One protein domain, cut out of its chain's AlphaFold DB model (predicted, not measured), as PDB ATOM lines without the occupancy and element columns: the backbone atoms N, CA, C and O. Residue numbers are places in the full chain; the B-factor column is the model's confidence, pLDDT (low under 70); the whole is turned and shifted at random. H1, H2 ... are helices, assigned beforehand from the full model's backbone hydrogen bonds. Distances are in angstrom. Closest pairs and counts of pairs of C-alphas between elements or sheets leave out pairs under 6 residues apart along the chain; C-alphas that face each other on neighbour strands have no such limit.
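AT A GLANCE: This is residues 428 to 575 of the 821 residues of the protein "ISL3 family transposase" of Deinococcus detaillensis (UniProt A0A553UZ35). Four helices, H1, H5, H6 and H7, make a loose bundle, each beside the next as in a ring, with neighbours running opposite ways and H7 the short member. H2 folds back along the later part of H1 as a hairpin, and H4 crosses from H2 to the start of H5, about perpendicular to both, with the small H3 near H1. The printed part has 148 residues, with seven named helices in the order H1 to H7 and no named strand; the class is all helix. It is compact, with a radius of gyration of the C-alphas of 16.0 A and spans of 50 by 41 by 30 A.

HOW THE PARTS SIT: H1, residues 428 to 447, and H5, residues 509 to 523, are the hubs, touching three helices each. They touch each other at a shallow tilt of 11 degrees, opposite ways, with the C-alphas of Ala 441 and Leu 510 closest at 6.0 A. H2, residues 453 to 467, forms a hairpin with H1, touching its residues 438 to 446 alone; the closest C-alphas are Leu 446 and Gln 456, 6.1 A apart. H3, residues 473 to 478, is close to H1 but not clearly touching, with the C-alphas of Asp 434 and Leu 473 closest at 6.1 A. H4, residues 486 to 500, touches H2 only just about perpendicular at 71 degrees, the C-alphas of Phe 463 and Ala 487 closest at 5.3 A. H4 touches H5 at 79 degrees, about perpendicular, with the C-alphas of Leu 495 and Trp 511 closest at 5.7 A. H6, residues 530 to 551, forms a hairpin with H5 at a shallow tilt of 10 degrees, the C-alphas of Leu 523 and Phe 533 closest at 5.9 A. H7, residues 563 to 571, forms a hairpin with H6 at a steep tilt of 41 degrees, the C-alphas of Arg 541 and Leu 566 closest at 6.7 A. H7 also touches H1, with the C-alphas of Val 433 and Ile 565 closest at 5.5 A. H1 and H6 are apart, as are H5 and H7. The helix packing is part aligned and part crossed, with shallow tilts in 4 of 7 touching pairs. Every O i to N i+4 pair is within hydrogen-bond range in H1, H3, H4, H5, H6 and H7, and 10 of 11 in H2.

IN THESE COORDINATES: H1 begins at C-alpha 428, (129.311, 133.582, 37.642), and is 28.8 A long. H2 is 20.3 A, H4 20.7 A and H5 21.3 A. H6, the longest at 31.3 A, begins at C-alpha 530, (111.916, 142.168, 34.483). H7 ends at C-alpha 571, (128.848, 138.072, 24.746).

THE WHOLE: The two C-alphas farthest apart are those of Ile 454 and Ser 531, 51.1 A. The printed part has no cut. The link H6 to H7, 11 residues, is long. Residues 526 to 531, of which 530 to 531 belong to H6, stand free. Mean pLDDT of the printed part is 73.2; it is under 70 at residues 449 to 450, 453 to 493, 499 to 507 and 553 to 559 of this model.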
ATOM      1  N   HIS A 428     128.168 133.406  38.535       84.94
ATOM      2  CA  HIS A 428     129.311 133.582  37.642       84.94
ATOM      3  C   HIS A 428     129.460 135.031  37.151       84.94
ATOM      4  O   HIS A 428     130.573 135.562  37.176       84.94
ATOM      5  N   VAL A 429     128.363 135.710  36.787       88.56
ATOM      6  CA  VAL A 429     128.379 137.153  36.442       88.56
ATOM      7  C   VAL A 429     128.953 137.979  37.598       88.56
ATOM      8  O   VAL A 429     129.901 138.750  37.421       88.56
ATOM      9  N   LEU A 430     128.430 137.762  38.806       87.62
ATOM     10  CA  LEU A 430     128.839 138.481  40.010       87.62
ATOM     11  C   LEU A 430     130.283 138.143  40.441       87.62
ATOM     12  O   LEU A 430     131.004 139.014  40.923       87.62
ATOM     13  N   GLN A 431     130.759 136.920  40.194       84.12
ATOM     14  CA  GLN A 431     132.162 136.538  40.398       84.12
ATOM     15  C   GLN A 431     133.125 137.241  39.432       84.12
ATOM     16  O   GLN A 431     134.258 137.531  39.816       84.12
ATOM     17  N   VAL A 432     132.715 137.535  38.191       85.94
ATOM     18  CA  VAL A 432     133.578 138.260  37.245       85.94
ATOM     19  C   VAL A 432     133.709 139.735  37.613       85.94
ATOM     20  O   VAL A 432     134.834 140.233  37.589       85.94
ATOM     21  N   VAL A 433     132.634 140.420  38.030       88.19
ATOM     22  CA  VAL A 433     132.776 141.801  38.538       88.19
ATOM     23  C   VAL A 433     133.616 141.837  39.820       88.19
ATOM     24  O   VAL A 433     134.520 142.660  39.921       88.19
ATOM     25  N   ASP A 434     133.417 140.889  40.743       83.44
ATOM     26  CA  ASP A 434     134.231 140.763  41.959       83.44
ATOM     27  C   ASP A 434     135.726 140.582  41.619       83.44
ATOM     28  O   ASP A 434     136.596 141.239  42.197       83.44
ATOM     29  N   ARG A 435     136.046 139.733  40.631       80.56
ATOM     30  CA  ARG A 435     137.423 139.511  40.160       80.56
ATOM     31  C   ARG A 435     138.000 140.730  39.437       80.56
ATOM     32  O   ARG A 435     139.215 140.936  39.495       80.56
ATOM     33  N   ASP A 436     137.193 141.517  38.730       84.62
ATOM     34  CA  ASP A 436     137.643 142.762  38.094       84.62
ATOM     35  C   ASP A 436     137.958 143.832  39.151       84.62
ATOM     36  O   ASP A 436     139.051 144.396  39.115       84.62
ATOM     37  N   VAL A 437     137.082 144.033  40.144       84.50
ATOM     38  CA  VAL A 437     137.308 144.958  41.274       84.50
ATOM     39  C   VAL A 437     138.559 144.579  42.070       84.50
ATOM     40  O   VAL A 437     139.382 145.440  42.359       84.50
ATOM     41  N   LEU A 438     138.772 143.294  42.370       78.25
ATOM     42  CA  LEU A 438     139.971 142.851  43.098       78.25
ATOM     43  C   LEU A 438     141.258 142.966  42.266       78.25
ATOM     44  O   LEU A 438     142.325 143.215  42.824       78.25
ATOM     45  N   THR A 439     141.172 142.838  40.935       79.00
ATOM     46  CA  THR A 439     142.314 143.135  40.045       79.00
ATOM     47  C   THR A 439     142.649 144.629  40.087       79.00
ATOM     48  O   THR A 439     143.819 144.999  40.105       79.00
ATOM     49  N   LEU A 440     141.623 145.480  40.139       80.25
ATOM     50  CA  LEU A 440     141.769 146.928  40.229       80.25
ATOM     51  C   LEU A 440     142.350 147.362  41.582       80.25
ATOM     52  O   LEU A 440     143.245 148.195  41.616       80.25
ATOM     53  N   ALA A 441     141.916 146.741  42.681       78.25
ATOM     54  CA  ALA A 441     142.472 146.987  44.010       78.25
ATOM     55  C   ALA A 441     143.956 146.615  44.091       78.25
ATOM     56  O   ALA A 441     144.755 147.416  44.560       78.25
ATOM     57  N   ALA A 442     144.340 145.444  43.567       74.19
ATOM     58  CA  ALA A 442     145.745 145.046  43.494       74.19
ATOM     59  C   ALA A 442     146.595 146.043  42.684       74.19
ATOM     60  O   ALA A 442     147.738 146.297  43.049       74.19
ATOM     61  N   ARG A 443     146.033 146.635  41.619       77.06
ATOM     62  CA  ARG A 443     146.681 147.702  40.842       77.06
ATOM     63  C   ARG A 443     146.858 148.982  41.668       77.06
ATOM     64  O   ARG A 443     147.984 149.439  41.793       77.06
ATOM     65  N   VAL A 444     145.792 149.505  42.281       77.19
ATOM     66  CA  VAL A 444     145.862 150.710  43.133       77.19
ATOM     67  C   VAL A 444     146.836 150.509  44.303       77.19
ATOM     68  O   VAL A 444     147.569 151.422  44.671       77.19
ATOM     69  N   MET A 445     146.890 149.301  44.875       72.25
ATOM     70  CA  MET A 445     147.872 148.943  45.903       72.25
ATOM     71  C   MET A 445     149.312 148.896  45.384       72.25
ATOM     72  O   MET A 445     150.218 149.124  46.170       72.25
ATOM     73  N   LEU A 446     149.548 148.596  44.107       72.62
ATOM     74  CA  LEU A 446     150.892 148.648  43.532       72.62
ATOM     75  C   LEU A 446     151.315 150.085  43.226       72.62
ATOM     76  O   LEU A 446     152.401 150.484  43.626       72.62
ATOM     77  N   GLU A 447     150.432 150.871  42.608       74.00
ATOM     78  CA  GLU A 447     150.672 152.285  42.281       74.00
ATOM     79  C   GLU A 447     150.921 153.129  43.547       74.00
ATOM     80  O   GLU A 447     151.829 153.951  43.583       74.00
ATOM     81  N   ARG A 448     150.191 152.880  44.646       71.69
ATOM     82  CA  ARG A 448     150.415 153.576  45.932       71.69
ATOM     83  C   ARG A 448     151.738 153.238  46.631       71.69
ATOM     84  O   ARG A 448     152.086 153.922  47.588       71.69
ATOM     85  N   TRP A 449     152.428 152.178  46.217       68.75
ATOM     86  CA  TRP A 449     153.664 151.695  46.842       68.75
ATOM     87  C   TRP A 449     154.818 151.640  45.829       68.75
ATOM     88  O   TRP A 449     155.770 150.890  46.034       68.75
ATOM     89  N   GLU A 450     154.745 152.397  44.728       65.31
ATOM     90  CA  GLU A 450     155.664 152.294  43.581       65.31
ATOM     91  C   GLU A 450     157.155 152.411  43.976       65.31
ATOM     92  O   GLU A 450     157.981 151.653  43.466       65.31
ATOM     93  N   ASP A 451     157.472 153.232  44.984       70.62
ATOM     94  CA  ASP A 451     158.832 153.445  45.509       70.62
ATOM     95  C   ASP A 451     159.306 152.426  46.577       70.62
ATOM     96  O   ASP A 451     160.492 152.393  46.910       70.62
ATOM     97  N   ASP A 452     158.427 151.574  47.124       73.44
ATOM     98  CA  ASP A 452     158.773 150.583  48.160       73.44
ATOM     99  C   ASP A 452     158.564 149.141  47.674       73.44
ATOM    100  O   ASP A 452     157.529 148.507  47.891       73.44
ATOM    101  N   ALA A 453     159.605 148.572  47.062       63.28
ATOM    102  CA  ALA A 453     159.605 147.189  46.586       63.28
ATOM    103  C   ALA A 453     159.388 146.137  47.700       63.28
ATOM    104  O   ALA A 453     158.914 145.031  47.416       63.28
ATOM    105  N   ILE A 454     159.717 146.446  48.962       62.34
ATOM    106  CA  ILE A 454     159.490 145.541  50.102       62.34
ATOM    107  C   ILE A 454     158.015 145.611  50.510       62.34
ATOM    108  O   ILE A 454     157.361 144.569  50.620       62.34
ATOM    109  N   GLY A 455     157.473 146.823  50.635       63.56
ATOM    110  CA  GLY A 455     156.055 147.103  50.847       63.56
ATOM    111  C   GLY A 455     155.165 146.485  49.771       63.56
ATOM    112  O   GLY A 455     154.248 145.740  50.113       63.56
ATOM    113  N   GLN A 456     155.483 146.656  48.482       59.44
ATOM    114  CA  GLN A 456     154.786 145.991  47.370       59.44
ATOM    115  C   GLN A 456     154.781 144.467  47.520       59.44
ATOM    116  O   GLN A 456     153.732 143.827  47.423       59.44
ATOM    117  N   ALA A 457     155.947 143.857  47.765       57.97
ATOM    118  CA  ALA A 457     156.064 142.408  47.885       57.97
ATOM    119  C   ALA A 457     155.309 141.862  49.110       57.97
ATOM    120  O   ALA A 457     154.775 140.750  49.062       57.97
ATOM    121  N   GLN A 458     155.242 142.630  50.198       64.38
ATOM    122  CA  GLN A 458     154.491 142.285  51.401       64.38
ATOM    123  C   GLN A 458     152.978 142.472  51.197       64.38
ATOM    124  O   GLN A 458     152.213 141.548  51.484       64.38
ATOM    125  N   ALA A 459     152.556 143.594  50.614       60.09
ATOM    126  CA  ALA A 459     151.171 143.902  50.273       60.09
ATOM    127  C   ALA A 459     150.590 142.886  49.276       60.09
ATOM    128  O   ALA A 459     149.523 142.322  49.523       60.09
ATOM    129  N   LEU A 460     151.320 142.546  48.205       59.53
ATOM    130  CA  LEU A 460     150.916 141.511  47.248       59.53
ATOM    131  C   LEU A 460     150.859 140.109  47.860       59.53
ATOM    132  O   LEU A 460     149.989 139.325  47.480       59.53
ATOM    133  N   ARG A 461     151.742 139.760  48.807       61.34
ATOM    134  CA  ARG A 461     151.640 138.472  49.522       61.34
ATOM    135  C   ARG A 461     150.405 138.429  50.414       61.34
ATOM    136  O   ARG A 461     149.688 137.433  50.384       61.34
ATOM    137  N   GLN A 462     150.148 139.491  51.176       59.06
ATOM    138  CA  GLN A 462     148.984 139.587  52.059       59.06
ATOM    139  C   GLN A 462     147.673 139.568  51.258       59.06
ATOM    140  O   GLN A 462     146.777 138.784  51.570       59.06
ATOM    141  N   PHE A 463     147.592 140.349  50.178       57.06
ATOM    142  CA  PHE A 463     146.428 140.405  49.295       57.06
ATOM    143  C   PHE A 463     146.255 139.105  48.493       57.06
ATOM    144  O   PHE A 463     145.192 138.491  48.517       57.06
ATOM    145  N   GLY A 464     147.308 138.623  47.827       51.88
ATOM    146  CA  GLY A 464     147.263 137.454  46.945       51.88
ATOM    147  C   GLY A 464     147.000 136.126  47.661       51.88
ATOM    148  O   GLY A 464     146.265 135.288  47.134       51.88
ATOM    149  N   ALA A 465     147.537 135.932  48.872       44.78
ATOM    150  CA  ALA A 465     147.286 134.722  49.661       44.78
ATOM    151  C   ALA A 465     145.840 134.637  50.186       44.78
ATOM    152  O   ALA A 465     145.316 133.535  50.360       44.78
ATOM    153  N   ALA A 466     145.189 135.782  50.413       45.66
ATOM    154  CA  ALA A 466     143.814 135.859  50.897       45.66
ATOM    155  C   ALA A 466     142.773 135.923  49.765       45.66
ATOM    156  O   ALA A 466     141.704 135.326  49.885       45.66
ATOM    157  N   ALA A 467     143.090 136.592  48.653       43.84
ATOM    158  CA  ALA A 467     142.172 136.760  47.530       43.84
ATOM    159  C   ALA A 467     141.866 135.438  46.807       43.84
ATOM    160  O   ALA A 467     140.752 135.246  46.341       43.84
ATOM    161  N   TYR A 468     142.821 134.508  46.702       39.09
ATOM    162  CA  TYR A 468     142.661 133.334  45.832       39.09
ATOM    163  C   TYR A 468     141.676 132.233  46.295       39.09
ATOM    164  O   TYR A 468     141.047 131.632  45.421       39.09
ATOM    165  N   PRO A 469     141.510 131.907  47.598       40.19
ATOM    166  CA  PRO A 469     140.696 130.745  47.988       40.19
ATOM    167  C   PRO A 469     139.171 130.968  48.054       40.19
ATOM    168  O   PRO A 469     138.437 129.981  48.022       40.19
ATOM    169  N   TYR A 470     138.680 132.213  48.164       43.47
ATOM    170  CA  TYR A 470     137.261 132.508  48.463       43.47
ATOM    171  C   TYR A 470     136.694 133.718  47.693       43.47
ATOM    172  O   TYR A 470     136.075 134.605  48.280       43.47
ATOM    173  N   LEU A 471     136.872 133.748  46.367       41.19
ATOM    174  CA  LEU A 471     136.355 134.805  45.480       41.19
ATOM    175  C   LEU A 471     134.819 134.803  45.349       41.19
ATOM    176  O   LEU A 471     134.245 134.422  44.330       41.19
ATOM    177  N   SER A 472     134.153 135.306  46.383       45.59
ATOM    178  CA  SER A 472     133.020 136.207  46.198       45.59
ATOM    179  C   SER A 472     133.112 137.315  47.243       45.59
ATOM    180  O   SER A 472     133.249 137.032  48.436       45.59
ATOM    181  N   LEU A 473     132.993 138.578  46.829       45.53
ATOM    182  CA  LEU A 473     132.791 139.694  47.759       45.53
ATOM    183  C   LEU A 473     131.428 139.564  48.469       45.53
ATOM    184  O   LEU A 473     131.223 140.143  49.529       45.53
ATOM    185  N   ARG A 474     130.520 138.706  47.978       39.09
ATOM    186  CA  ARG A 474     129.359 138.245  48.755       39.09
ATOM    187  C   ARG A 474     129.771 137.578  50.074       39.09
ATOM    188  O   ARG A 474     129.076 137.764  51.066       39.09
ATOM    189  N   THR A 475     130.901 136.867  50.132       43.78
ATOM    190  CA  THR A 475     131.453 136.361  51.405       43.78
ATOM    191  C   THR A 475     131.935 137.496  52.304       43.78
ATOM    192  O   THR A 475     131.760 137.396  53.507       43.78
ATOM    193  N   LEU A 476     132.487 138.581  51.752       41.44
ATOM    194  CA  LEU A 476     132.856 139.796  52.498       41.44
ATOM    195  C   LEU A 476     131.620 140.499  53.092       41.44
ATOM    196  O   LEU A 476     131.633 140.866  54.261       41.44
ATOM    197  N   VAL A 477     130.533 140.607  52.321       39.41
ATOM    198  CA  VAL A 477     129.253 141.191  52.773       39.41
ATOM    199  C   VAL A 477     128.526 140.289  53.782       39.41
ATOM    200  O   VAL A 477     127.947 140.791  54.742       39.41
ATOM    201  N   LEU A 478     128.574 138.961  53.617       42.28
ATOM    202  CA  LEU A 478     128.011 138.006  54.585       42.28
ATOM    203  C   LEU A 478     128.885 137.848  55.842       42.28
ATOM    204  O   LEU A 478     128.357 137.578  56.916       42.28
ATOM    205  N   ARG A 479     130.200 138.089  55.757       43.59
ATOM    206  CA  ARG A 479     131.116 138.233  56.905       43.59
ATOM    207  C   ARG A 479     130.977 139.609  57.569       43.59
ATOM    208  O   ARG A 479     131.983 140.232  57.912       43.59
ATOM    209  N   ARG A 480     129.747 140.089  57.790       44.59
ATOM    210  CA  ARG A 480     129.512 141.284  58.614       44.59
ATOM    211  C   ARG A 480     130.189 141.077  59.980       44.59
ATOM    212  O   ARG A 480     129.819 140.206  60.764       44.59
ATOM    213  N   TRP A 481     131.245 141.860  60.191       39.81
ATOM    214  CA  TRP A 481     132.100 141.981  61.379       39.81
ATOM    215  C   TRP A 481     132.942 140.768  61.831       39.81
ATOM    216  O   TRP A 481     134.115 140.963  62.130       39.81
ATOM    217  N   ARG A 482     132.429 139.532  61.895       43.28
ATOM    218  CA  ARG A 482     133.058 138.492  62.756       43.28
ATOM    219  C   ARG A 482     134.196 137.644  62.162       43.28
ATOM    220  O   ARG A 482     134.800 136.876  62.897       43.28
ATOM    221  N   ASN A 483     134.503 137.733  60.863       50.78
ATOM    222  CA  ASN A 483     135.532 136.887  60.216       50.78
ATOM    223  C   ASN A 483     136.259 137.581  59.041       50.78
ATOM    224  O   ASN A 483     136.530 136.964  58.006       50.78
ATOM    225  N   LEU A 484     136.553 138.879  59.170       51.47
ATOM    226  CA  LEU A 484     137.373 139.595  58.187       51.47
ATOM    227  C   LEU A 484     138.837 139.134  58.289       51.47
ATOM    228  O   LEU A 484     139.442 139.164  59.358       51.47
ATOM    229  N   THR A 485     139.416 138.701  57.171       59.06
ATOM    230  CA  THR A 485     140.854 138.421  57.073       59.06
ATOM    231  C   THR A 485     141.660 139.729  57.073       59.06
ATOM    232  O   THR A 485     141.114 140.788  56.756       59.06
ATOM    233  N   PRO A 486     142.979 139.703  57.349       58.94
ATOM    234  CA  PRO A 486     143.813 140.904  57.250       58.94
ATOM    235  C   PRO A 486     143.754 141.596  55.877       58.94
ATOM    236  O   PRO A 486     143.824 142.819  55.807       58.94
ATOM    237  N   ALA A 487     143.564 140.839  54.791       58.06
ATOM    238  CA  ALA A 487     143.376 141.407  53.456       58.06
ATOM    239  C   ALA A 487     141.988 142.032  53.258       58.06
ATOM    240  O   ALA A 487     141.883 143.056  52.589       58.06
ATOM    241  N   ASP A 488     140.941 141.460  53.867       60.22
ATOM    242  CA  ASP A 488     139.601 142.058  53.885       60.22
ATOM    243  C   ASP A 488     139.650 143.435  54.579       60.22
ATOM    244  O   ASP A 488     139.114 144.413  54.063       60.22
ATOM    245  N   LEU A 489     140.356 143.533  55.713       63.50
ATOM    246  CA  LEU A 489     140.582 144.795  56.429       63.50
ATOM    247  C   LEU A 489     141.420 145.792  55.614       63.50
ATOM    248  O   LEU A 489     141.055 146.963  55.539       63.50
ATOM    249  N   ALA A 490     142.502 145.343  54.967       65.38
ATOM    250  CA  ALA A 490     143.333 146.195  54.113       65.38
ATOM    251  C   ALA A 490     142.557 146.740  52.898       65.38
ATOM    252  O   ALA A 490     142.664 147.923  52.575       65.38
ATOM    253  N   PHE A 491     141.724 145.909  52.264       68.94
ATOM    254  CA  PHE A 491     140.839 146.314  51.170       68.94
ATOM    255  C   PHE A 491     139.784 147.333  51.631       68.94
ATOM    256  O   PHE A 491     139.571 148.340  50.958       68.94
ATOM    257  N   TRP A 492     139.171 147.133  52.804       68.62
ATOM    258  CA  TRP A 492     138.239 148.109  53.381       68.62
ATOM    259  C   TRP A 492     138.912 149.423  53.783       68.62
ATOM    260  O   TRP A 492     138.319 150.481  53.589       68.62
ATOM    261  N   ALA A 493     140.135 149.384  54.315       69.69
ATOM    262  CA  ALA A 493     140.911 150.588  54.599       69.69
ATOM    263  C   ALA A 493     141.211 151.362  53.306       69.69
ATOM    264  O   ALA A 493     140.968 152.565  53.244       69.69
ATOM    265  N   LEU A 494     141.636 150.669  52.246       70.44
ATOM    266  CA  LEU A 494     141.885 151.262  50.932       70.44
ATOM    267  C   LEU A 494     140.620 151.895  50.324       70.44
ATOM    268  O   LEU A 494     140.673 153.036  49.872       70.44
ATOM    269  N   LEU A 495     139.478 151.195  50.374       71.94
ATOM    270  CA  LEU A 495     138.179 151.731  49.949       71.94
ATOM    271  C   LEU A 495     137.766 152.969  50.752       71.94
ATOM    272  O   LEU A 495     137.268 153.925  50.167       71.94
ATOM    273  N   LYS A 496     137.962 152.968  52.078       70.25
ATOM    274  CA  LYS A 496     137.642 154.118  52.938       70.25
ATOM    275  C   LYS A 496     138.529 155.326  52.649       70.25
ATOM    276  O   LYS A 496     138.021 156.440  52.662       70.25
ATOM    277  N   VAL A 497     139.818 155.116  52.381       71.56
ATOM    278  CA  VAL A 497     140.733 156.202  52.004       71.56
ATOM    279  C   VAL A 497     140.334 156.783  50.646       71.56
ATOM    280  O   VAL A 497     140.181 157.994  50.538       71.56
ATOM    281  N   GLU A 498     140.050 155.951  49.636       72.44
ATOM    282  CA  GLU A 498     139.533 156.465  48.358       72.44
ATOM    283  C   GLU A 498     138.167 157.150  48.473       72.44
ATOM    284  O   GLU A 498     137.945 158.145  47.793       72.44
ATOM    285  N   GLY A 499     137.248 156.648  49.302       68.88
ATOM    286  CA  GLY A 499     135.918 157.241  49.467       68.88
ATOM    287  C   GLY A 499     135.878 158.485  50.365       68.88
ATOM    288  O   GLY A 499     134.919 159.251  50.283       68.88
ATOM    289  N   GLY A 500     136.881 158.675  51.230       63.84
ATOM    290  CA  GLY A 500     136.927 159.735  52.244       63.84
ATOM    291  C   GLY A 500     137.838 160.923  51.920       63.84
ATOM    292  O   GLY A 500     137.705 161.971  52.551       63.84
ATOM    293  N   GLU A 501     138.754 160.797  50.957       51.72
ATOM    294  CA  GLU A 501     139.561 161.932  50.499       51.72
ATOM    295  C   GLU A 501     138.730 162.930  49.674       51.72
ATOM    296  O   GLU A 501     137.860 162.556  48.885       51.72
ATOM    297  N   SER A 502     139.017 164.223  49.880       49.16
ATOM    298  CA  SER A 502     138.355 165.368  49.236       49.16
ATOM    299  C   SER A 502     138.172 165.178  47.726       49.16
ATOM    300  O   SER A 502     139.078 164.705  47.038       49.16
ATOM    301  N   ALA A 503     137.048 165.673  47.190       48.53
ATOM    302  CA  ALA A 503     136.643 165.616  45.775       48.53
ATOM    303  C   ALA A 503     137.596 166.319  44.770       48.53
ATOM    304  O   ALA A 503     137.254 166.513  43.607       48.53
ATOM    305  N   THR A 504     138.776 166.724  45.233       46.66
ATOM    306  CA  THR A 504     139.870 167.381  44.512       46.66
ATOM    307  C   THR A 504     141.036 166.439  44.178       46.66
ATOM    308  O   THR A 504     141.897 166.820  43.388       46.66
ATOM    309  N   SER A 505     141.096 165.241  44.771       44.47
ATOM    310  CA  SER A 505     142.118 164.219  44.479       44.47
ATOM    311  C   SER A 505     141.815 163.437  43.179       44.47
ATOM    312  O   SER A 505     140.663 163.417  42.736       44.47
ATOM    313  N   PRO A 506     142.826 162.797  42.542       50.81
ATOM    314  CA  PRO A 506     142.658 161.978  41.331       50.81
ATOM    315  C   PRO A 506     141.582 160.883  41.479       50.81
ATOM    316  O   PRO A 506     141.213 160.527  42.599       50.81
ATOM    317  N   PRO A 507     141.034 160.354  40.362       53.62
ATOM    318  CA  PRO A 507     139.778 159.607  40.375       53.62
ATOM    319  C   PRO A 507     139.791 158.438  41.363       53.62
ATOM    320  O   PRO A 507     140.657 157.571  41.278       53.62
ATOM    321  N   GLN A 508     138.765 158.399  42.223       77.50
ATOM    322  CA  GLN A 508     138.461 157.336  43.190       77.50
ATOM    323  C   GLN A 508     138.102 156.028  42.449       77.50
ATOM    324  O   GLN A 508     136.938 155.637  42.307       77.50
ATOM    325  N   LEU A 509     139.115 155.424  41.834       81.62
ATOM    326  CA  LEU A 509     139.031 154.397  40.804       81.62
ATOM    327  C   LEU A 509     138.476 153.085  41.367       81.62
ATOM    328  O   LEU A 509     137.588 152.475  40.764       81.62
ATOM    329  N   LEU A 510     138.972 152.670  42.532       81.88
ATOM    330  CA  LEU A 510     138.503 151.485  43.230       81.88
ATOM    331  C   LEU A 510     137.138 151.732  43.879       81.88
ATOM    332  O   LEU A 510     136.261 150.877  43.751       81.88
ATOM    333  N   TRP A 511     136.919 152.895  44.500       84.56
ATOM    334  CA  TRP A 511     135.612 153.251  45.071       84.56
ATOM    335  C   TRP A 511     134.507 153.243  44.007       84.56
ATOM    336  O   TRP A 511     133.458 152.624  44.192       84.56
ATOM    337  N   ARG A 512     134.749 153.840  42.832       86.94
ATOM    338  CA  ARG A 512     133.757 153.850  41.748       86.94
ATOM    339  C   ARG A 512     133.514 152.455  41.168       86.94
ATOM    340  O   ARG A 512     132.367 152.121  40.876       86.94
ATOM    341  N   ALA A 513     134.550 151.625  41.043       86.94
ATOM    342  CA  ALA A 513     134.394 150.229  40.632       86.94
ATOM    343  C   ALA A 513     133.608 149.396  41.661       86.94
ATOM    344  O   ALA A 513     132.803 148.545  41.280       86.94
ATOM    345  N   TYR A 514     133.799 149.671  42.953       85.50
ATOM    346  CA  TYR A 514     133.039 149.072  44.044       85.50
ATOM    347  C   TYR A 514     131.552 149.472  43.999       85.50
ATOM    348  O   TYR A 514     130.692 148.595  44.048       85.50
ATOM    349  N   LEU A 515     131.233 150.752  43.772       86.25
ATOM    350  CA  LEU A 515     129.848 151.204  43.568       86.25
ATOM    351  C   LEU A 515     129.184 150.535  42.354       86.25
ATOM    352  O   LEU A 515     128.032 150.111  42.436       86.25
ATOM    353  N   PHE A 516     129.904 150.373  41.238       91.50
ATOM    354  CA  PHE A 516     129.392 149.604  40.099       91.50
ATOM    355  C   PHE A 516     129.142 148.136  40.460       91.50
ATOM    356  O   PHE A 516     128.150 147.557  40.020       91.50
ATOM    357  N   ARG A 517     129.996 147.527  41.283       89.69
ATOM    358  CA  ARG A 517     129.787 146.167  41.778       89.69
ATOM    359  C   ARG A 517     128.517 146.068  42.630       89.69
ATOM    360  O   ARG A 517     127.696 145.210  42.320       89.69
ATOM    361  N   GLU A 518     128.290 146.950  43.605       86.19
ATOM    362  CA  GLU A 518     127.040 146.942  44.394       86.19
ATOM    363  C   GLU A 518     125.794 147.152  43.518       86.19
ATOM    364  O   GLU A 518     124.859 146.354  43.586       86.19
ATOM    365  N   ALA A 519     125.815 148.123  42.600       88.62
ATOM    366  CA  ALA A 519     124.700 148.361  41.680       88.62
ATOM    367  C   ALA A 519     124.373 147.132  40.801       88.62
ATOM    368  O   ALA A 519     123.208 146.871  40.505       88.62
ATOM    369  N   LEU A 520     125.376 146.330  40.408       91.50
ATOM    370  CA  LEU A 520     125.131 145.073  39.691       91.50
ATOM    371  C   LEU A 520     124.514 144.001  40.601       91.50
ATOM    372  O   LEU A 520     123.650 143.246  40.158       91.50
ATOM    373  N   TYR A 521     124.921 143.937  41.869       89.69
ATOM    374  CA  TYR A 521     124.317 143.037  42.853       89.69
ATOM    375  C   TYR A 521     122.835 143.380  43.097       89.69
ATOM    376  O   TYR A 521     122.003 142.472  43.074       89.69
ATOM    377  N   GLU A 522     122.490 144.664  43.237       87.62
ATOM    378  CA  GLU A 522     121.104 145.148  43.374       87.62
ATOM    379  C   GLU A 522     120.240 144.909  42.127       87.62
ATOM    380  O   GLU A 522     119.021 144.730  42.230       87.62
ATOM    381  N   LEU A 523     120.837 144.925  40.930       90.00
ATOM    382  CA  LEU A 523     120.135 144.548  39.702       90.00
ATOM    383  C   LEU A 523     119.729 143.074  39.746       90.00
ATOM    384  O   LEU A 523     118.588 142.751  39.435       90.00
ATOM    385  N   TYR A 524     120.618 142.189  40.200       88.25
ATOM    386  CA  TYR A 524     120.384 140.742  40.308       88.25
ATOM    387  C   TYR A 524     119.565 140.298  41.543       88.25
ATOM    388  O   TYR A 524     119.560 139.103  41.890       88.25
ATOM    389  N   ASP A 525     118.835 141.220  42.175       84.31
ATOM    390  CA  ASP A 525     117.804 140.904  43.166       84.31
ATOM    391  C   ASP A 525     116.647 140.108  42.523       84.31
ATOM    392  O   ASP A 525     116.208 140.368  41.400       84.31
ATOM    393  N   VAL A 526     116.149 139.096  43.238       80.12
ATOM    394  CA  VAL A 526     115.032 138.257  42.778       80.12
ATOM    395  C   VAL A 526     113.715 139.031  42.713       80.12
ATOM    396  O   VAL A 526     112.898 138.736  41.843       80.12
ATOM    397  N   THR A 527     113.536 140.033  43.573       84.81
ATOM    398  CA  THR A 527     112.318 140.846  43.711       84.81
ATOM    399  C   THR A 527     112.150 141.886  42.600       84.81
ATOM    400  O   THR A 527     111.031 142.331  42.346       84.81
ATOM    401  N   ARG A 528     113.230 142.251  41.890       86.06
ATOM    402  CA  ARG A 528     113.200 143.298  40.856       86.06
ATOM    403  C   ARG A 528     112.342 142.877  39.638       86.06
ATOM    404  O   ARG A 528     112.521 141.753  39.136       86.06
ATOM    405  N   PRO A 529     111.454 143.755  39.120       88.44
ATOM    406  CA  PRO A 529     110.672 143.494  37.909       88.44
ATOM    407  C   PRO A 529     111.542 143.273  36.656       88.44
ATOM    408  O   PRO A 529     112.605 143.892  36.532       88.44
ATOM    409  N   PRO A 530     111.110 142.450  35.676       88.19
ATOM    410  CA  PRO A 530     111.916 142.168  34.483       88.19
ATOM    411  C   PRO A 530     112.180 143.385  33.580       88.19
ATOM    412  O   PRO A 530     113.257 143.492  32.991       88.19
ATOM    413  N   SER A 531     111.224 144.318  33.491       87.31
ATOM    414  CA  SER A 531     111.370 145.602  32.785       87.31
ATOM    415  C   SER A 531     112.542 146.417  33.332       87.31
ATOM    416  O   SER A 531     113.387 146.920  32.585       87.31
ATOM    417  N   ASP A 532     112.604 146.490  34.656       92.00
ATOM    418  CA  ASP A 532     113.507 147.354  35.404       92.00
ATOM    419  C   ASP A 532     114.899 146.731  35.469       92.00
ATOM    420  O   ASP A 532     115.902 147.444  35.445       92.00
ATOM    421  N   PHE A 533     114.970 145.394  35.466       92.31
ATOM    422  CA  PHE A 533     116.210 144.653  35.276       92.31
ATOM    423  C   PHE A 533     116.868 144.993  33.937       92.31
ATOM    424  O   PHE A 533     118.032 145.387  33.920       92.31
ATOM    425  N   LYS A 534     116.138 144.876  32.812       93.50
ATOM    426  CA  LYS A 534     116.709 145.141  31.482       93.50
ATOM    427  C   LYS A 534     117.202 146.583  31.372       93.50
ATOM    428  O   LYS A 534     118.369 146.800  31.062       93.50
ATOM    429  N   ARG A 535     116.331 147.553  31.674       94.12
ATOM    430  CA  ARG A 535     116.672 148.983  31.614       94.12
ATOM    431  C   ARG A 535     117.833 149.321  32.552       94.12
ATOM    432  O   ARG A 535     118.746 150.044  32.164       94.12
ATOM    433  N   GLY A 536     117.817 148.787  33.770       94.50
ATOM    434  CA  GLY A 536     118.877 148.999  34.750       94.50
ATOM    435  C   GLY A 536     120.220 148.408  34.315       94.50
ATOM    436  O   GLY A 536     121.242 149.073  34.457       94.50
ATOM    437  N   LEU A 537     120.231 147.212  33.716       94.50
ATOM    438  CA  LEU A 537     121.446 146.583  33.191       94.50
ATOM    439  C   LEU A 537     121.996 147.313  31.952       94.50
ATOM    440  O   LEU A 537     123.211 147.379  31.772       94.50
ATOM    441  N   GLU A 538     121.127 147.884  31.111       94.88
ATOM    442  CA  GLU A 538     121.523 148.734  29.977       94.88
ATOM    443  C   GLU A 538     122.221 150.013  30.449       94.88
ATOM    444  O   GLU A 538     123.333 150.292  29.995       94.88
ATOM    445  N   LEU A 539     121.611 150.732  31.399       95.62
ATOM    446  CA  LEU A 539     122.187 151.928  32.023       95.62
ATOM    447  C   LEU A 539     123.512 151.605  32.725       95.62
ATOM    448  O   LEU A 539     124.525 152.237  32.444       95.62
ATOM    449  N   TRP A 540     123.538 150.555  33.551       95.94
ATOM    450  CA  TRP A 540     124.744 150.106  34.250       95.94
ATOM    451  C   TRP A 540     125.897 149.800  33.288       95.94
ATOM    452  O   TRP A 540     127.022 150.261  33.484       95.94
ATOM    453  N   ARG A 541     125.626 149.043  32.216       95.81
ATOM    454  CA  ARG A 541     126.640 148.669  31.218       95.81
ATOM    455  C   ARG A 541     127.195 149.901  30.507       95.81
ATOM    456  O   ARG A 541     128.390 149.942  30.215       95.81
ATOM    457  N   GLU A 542     126.341 150.875  30.214       95.19
ATOM    458  CA  GLU A 542     126.733 152.117  29.553       95.19
ATOM    459  C   GLU A 542     127.548 153.031  30.481       95.19
ATOM    460  O   GLU A 542     128.626 153.475  30.087       95.19
ATOM    461  N   ASP A 543     127.127 153.216  31.733       94.38
ATOM    462  CA  ASP A 543     127.871 153.992  32.732       94.38
ATOM    463  C   ASP A 543     129.261 153.398  32.997       94.38
ATOM    464  O   ASP A 543     130.261 154.125  33.032       94.38
ATOM    465  N   VAL A 544     129.351 152.068  33.137       93.31
ATOM    466  CA  VAL A 544     130.628 151.356  33.288       93.31
ATOM    467  C   VAL A 544     131.488 151.529  32.038       93.31
ATOM    468  O   VAL A 544     132.687 151.772  32.167       93.31
ATOM    469  N   ARG A 545     130.909 151.465  30.831       93.62
ATOM    470  CA  ARG A 545     131.633 151.692  29.570       93.62
ATOM    471  C   ARG A 545     132.201 153.110  29.492       93.62
ATOM    472  O   ARG A 545     133.388 153.261  29.212       93.62
ATOM    473  N   GLN A 546     131.391 154.133  29.759       91.88
ATOM    474  CA  GLN A 546     131.810 155.540  29.711       91.88
ATOM    475  C   GLN A 546     132.826 155.887  30.802       91.88
ATOM    476  O   GLN A 546     133.768 156.643  30.567       91.88
ATOM    477  N   TRP A 547     132.660 155.353  32.015       91.44
ATOM    478  CA  TRP A 547     133.659 155.494  33.072       91.44
ATOM    479  C   TRP A 547     134.966 154.798  32.686       91.44
ATOM    480  O   TRP A 547     136.005 155.452  32.672       91.44
ATOM    481  N   SER A 548     134.907 153.525  32.279       89.19
ATOM    482  CA  SER A 548     136.071 152.729  31.869       89.19
ATOM    483  C   SER A 548     136.851 153.390  30.727       89.19
ATOM    484  O   SER A 548     138.077 153.413  30.756       89.19
ATOM    485  N   GLN A 549     136.162 154.014  29.763       88.12
ATOM    486  CA  GLN A 549     136.792 154.799  28.697       88.12
ATOM    487  C   GLN A 549     137.504 156.061  29.210       88.12
ATOM    488  O   GLN A 549     138.588 156.361  28.722       88.12
ATOM    489  N   ARG A 550     136.937 156.773  30.196       85.81
ATOM    490  CA  ARG A 550     137.553 157.975  30.794       85.81
ATOM    491  C   ARG A 550     138.777 157.669  31.656       85.81
ATOM    492  O   ARG A 550     139.700 158.471  31.675       85.81
ATOM    493  N   VAL A 551     138.786 156.538  32.366       83.25
ATOM    494  CA  VAL A 551     139.908 156.135  33.242       83.25
ATOM    495  C   VAL A 551     140.939 155.232  32.553       83.25
ATOM    496  O   VAL A 551     141.917 154.819  33.175       83.25
ATOM    497  N   LYS A 552     140.734 154.879  31.278       79.62
ATOM    498  CA  LYS A 552     141.697 154.084  30.516       79.62
ATOM    499  C   LYS A 552     142.870 154.964  30.088       79.62
ATOM    500  O   LYS A 552     142.799 155.633  29.062       79.62
ATOM    501  N   ASP A 553     143.971 154.860  30.818       69.12
ATOM    502  CA  ASP A 553     145.259 155.402  30.389       69.12
ATOM    503  C   ASP A 553     145.818 154.598  29.188       69.12
ATOM    504  O   ASP A 553     146.095 153.401  29.338       69.12
ATOM    505  N   PRO A 554     145.995 155.209  27.997       64.06
ATOM    506  CA  PRO A 554     146.566 154.534  26.833       64.06
ATOM    507  C   PRO A 554     148.045 154.155  26.996       64.06
ATOM    508  O   PRO A 554     148.491 153.214  26.342       64.06
ATOM    509  N   SER A 555     148.799 154.874  27.835       55.28
ATOM    510  CA  SER A 555     150.253 154.727  27.982       55.28
ATOM    511  C   SER A 555     150.655 153.475  28.769       55.28
ATOM    512  O   SER A 555     151.667 152.850  28.466       55.28
ATOM    513  N   THR A 556     149.822 153.057  29.726       57.69
ATOM    514  CA  THR A 556     150.115 151.926  30.628       57.69
ATOM    515  C   THR A 556     149.949 150.542  29.986       57.69
ATOM    516  O   THR A 556     150.371 149.543  30.562       57.69
ATOM    517  N   GLY A 557     149.281 150.438  28.831       57.19
ATOM    518  CA  GLY A 557     148.974 149.153  28.178       57.19
ATOM    519  C   GLY A 557     148.017 148.227  28.954       57.19
ATOM    520  O   GLY A 557     147.738 147.115  28.503       57.19
ATOM    521  N   VAL A 558     147.489 148.663  30.103       57.56
ATOM    522  CA  VAL A 558     146.645 147.850  30.993       57.56
ATOM    523  C   VAL A 558     145.240 147.647  30.407       57.56
ATOM    524  O   VAL A 558     144.667 148.519  29.748       57.56
ATOM    525  N   SER A 559     144.641 146.480  30.669       66.31
ATOM    526  CA  SER A 559     143.250 146.196  30.301       66.31
ATOM    527  C   SER A 559     142.285 147.191  30.951       66.31
ATOM    528  O   SER A 559     142.358 147.414  32.160       66.31
ATOM    529  N   ALA A 560     141.343 147.721  30.168       79.81
ATOM    530  CA  ALA A 560     140.327 148.670  30.628       79.81
ATOM    531  C   ALA A 560     139.628 148.195  31.931       79.81
ATOM    532  O   ALA A 560     139.220 147.027  31.997       79.81
ATOM    533  N   PRO A 561     139.472 149.055  32.961       84.06
ATOM    534  CA  PRO A 561     138.802 148.695  34.213       84.06
ATOM    535  C   PRO A 561     137.391 148.146  33.995       84.06
ATOM    536  O   PRO A 561     136.657 148.642  33.141       84.06
ATOM    537  N   LEU A 562     137.029 147.105  34.753       87.44
ATOM    538  CA  LEU A 562     135.788 146.328  34.587       87.44
ATOM    539  C   LEU A 562     135.602 145.734  33.165       87.44
ATOM    540  O   LEU A 562     134.492 145.418  32.728       87.44
ATOM    541  N   GLY A 563     136.696 145.566  32.416       88.56
ATOM    542  CA  GLY A 563     136.663 145.113  31.028       88.56
ATOM    543  C   GLY A 563     136.193 143.669  30.831       88.56
ATOM    544  O   GLY A 563     135.634 143.371  29.773       88.56
ATOM    545  N   ARG A 564     136.363 142.767  31.814       88.44
ATOM    546  CA  ARG A 564     135.905 141.373  31.675       88.44
ATOM    547  C   ARG A 564     134.398 141.286  31.869       88.44
ATOM    548  O   ARG A 564     133.747 140.594  31.090       88.44
ATOM    549  N   ILE A 565     133.835 142.011  32.840       91.50
ATOM    550  CA  ILE A 565     132.376 142.059  33.021       91.50
ATOM    551  C   ILE A 565     131.685 142.763  31.839       91.50
ATOM    552  O   ILE A 565     130.678 142.259  31.344       91.50
ATOM    553  N   LEU A 566     132.265 143.842  31.292       93.00
ATOM    554  CA  LEU A 566     131.771 144.466  30.054       93.00
ATOM    555  C   LEU A 566     131.806 143.502  28.857       93.00
ATOM    556  O   LEU A 566     130.840 143.422  28.095       93.00
ATOM    557  N   TRP A 567     132.903 142.756  28.688       92.31
ATOM    558  CA  TRP A 567     133.007 141.724  27.654       92.31
ATOM    559  C   TRP A 567     131.948 140.632  27.853       92.31
ATOM    560  O   TRP A 567     131.250 140.293  26.899       92.31
ATOM    561  N   ALA A 568     131.770 140.144  29.083       89.94
ATOM    562  CA  ALA A 568     130.814 139.094  29.414       89.94
ATOM    563  C   ALA A 568     129.368 139.520  29.122       89.94
ATOM    564  O   ALA A 568     128.678 138.836  28.368       89.94
ATOM    565  N   LEU A 569     128.932 140.688  29.611       91.69
ATOM    566  CA  LEU A 569     127.600 141.219  29.301       91.69
ATOM    567  C   LEU A 569     127.393 141.450  27.798       91.69
ATOM    568  O   LEU A 569     126.266 141.369  27.326       91.69
ATOM    569  N   ARG A 570     128.452 141.720  27.027       93.00
ATOM    570  CA  ARG A 570     128.363 141.822  25.562       93.00
ATOM    571  C   ARG A 570     128.238 140.458  24.878       93.00
ATOM    572  O   ARG A 570     127.554 140.373  23.868       93.00
ATOM    573  N   GLN A 571     128.928 139.416  25.349       92.38
ATOM    574  CA  GLN A 571     128.848 138.072  24.746       92.38
ATOM    575  C   GLN A 571     127.570 137.321  25.127       92.38
ATOM    576  O   GLN A 571     127.021 136.599  24.302       92.38
ATOM    577  N   TYR A 572     127.086 137.516  26.354       94.06
ATOM    578  CA  TYR A 572     125.981 136.750  26.931       94.06
ATOM    579  C   TYR A 572     124.737 137.600  27.204       94.06
ATOM    580  O   TYR A 572     123.944 137.255  28.072       94.06
ATOM    581  N   TRP A 573     124.565 138.716  26.488       94.44
ATOM    582  CA  TRP A 573     123.544 139.730  26.774       94.44
ATOM    583  C   TRP A 573     122.144 139.148  27.016       94.44
ATOM    584  O   TRP A 573     121.590 139.303  28.105       94.44
ATOM    585  N   ASP A 574     121.615 138.408  26.042       94.94
ATOM    586  CA  ASP A 574     120.271 137.829  26.119       94.94
ATOM    587  C   ASP A 574     120.157 136.787  27.241       94.94
ATOM    588  O   ASP A 574     119.130 136.705  27.909       94.94
ATOM    589  N   ALA A 575     121.233 136.039  27.506       93.88
ATOM    590  CA  ALA A 575     121.273 135.024  28.555       93.88
ATOM    591  C   ALA A 575     121.431 135.615  29.967       93.88
ATOM    592  O   ALA A 575     120.979 135.020  30.945       93.88
TER     593      ALA A 575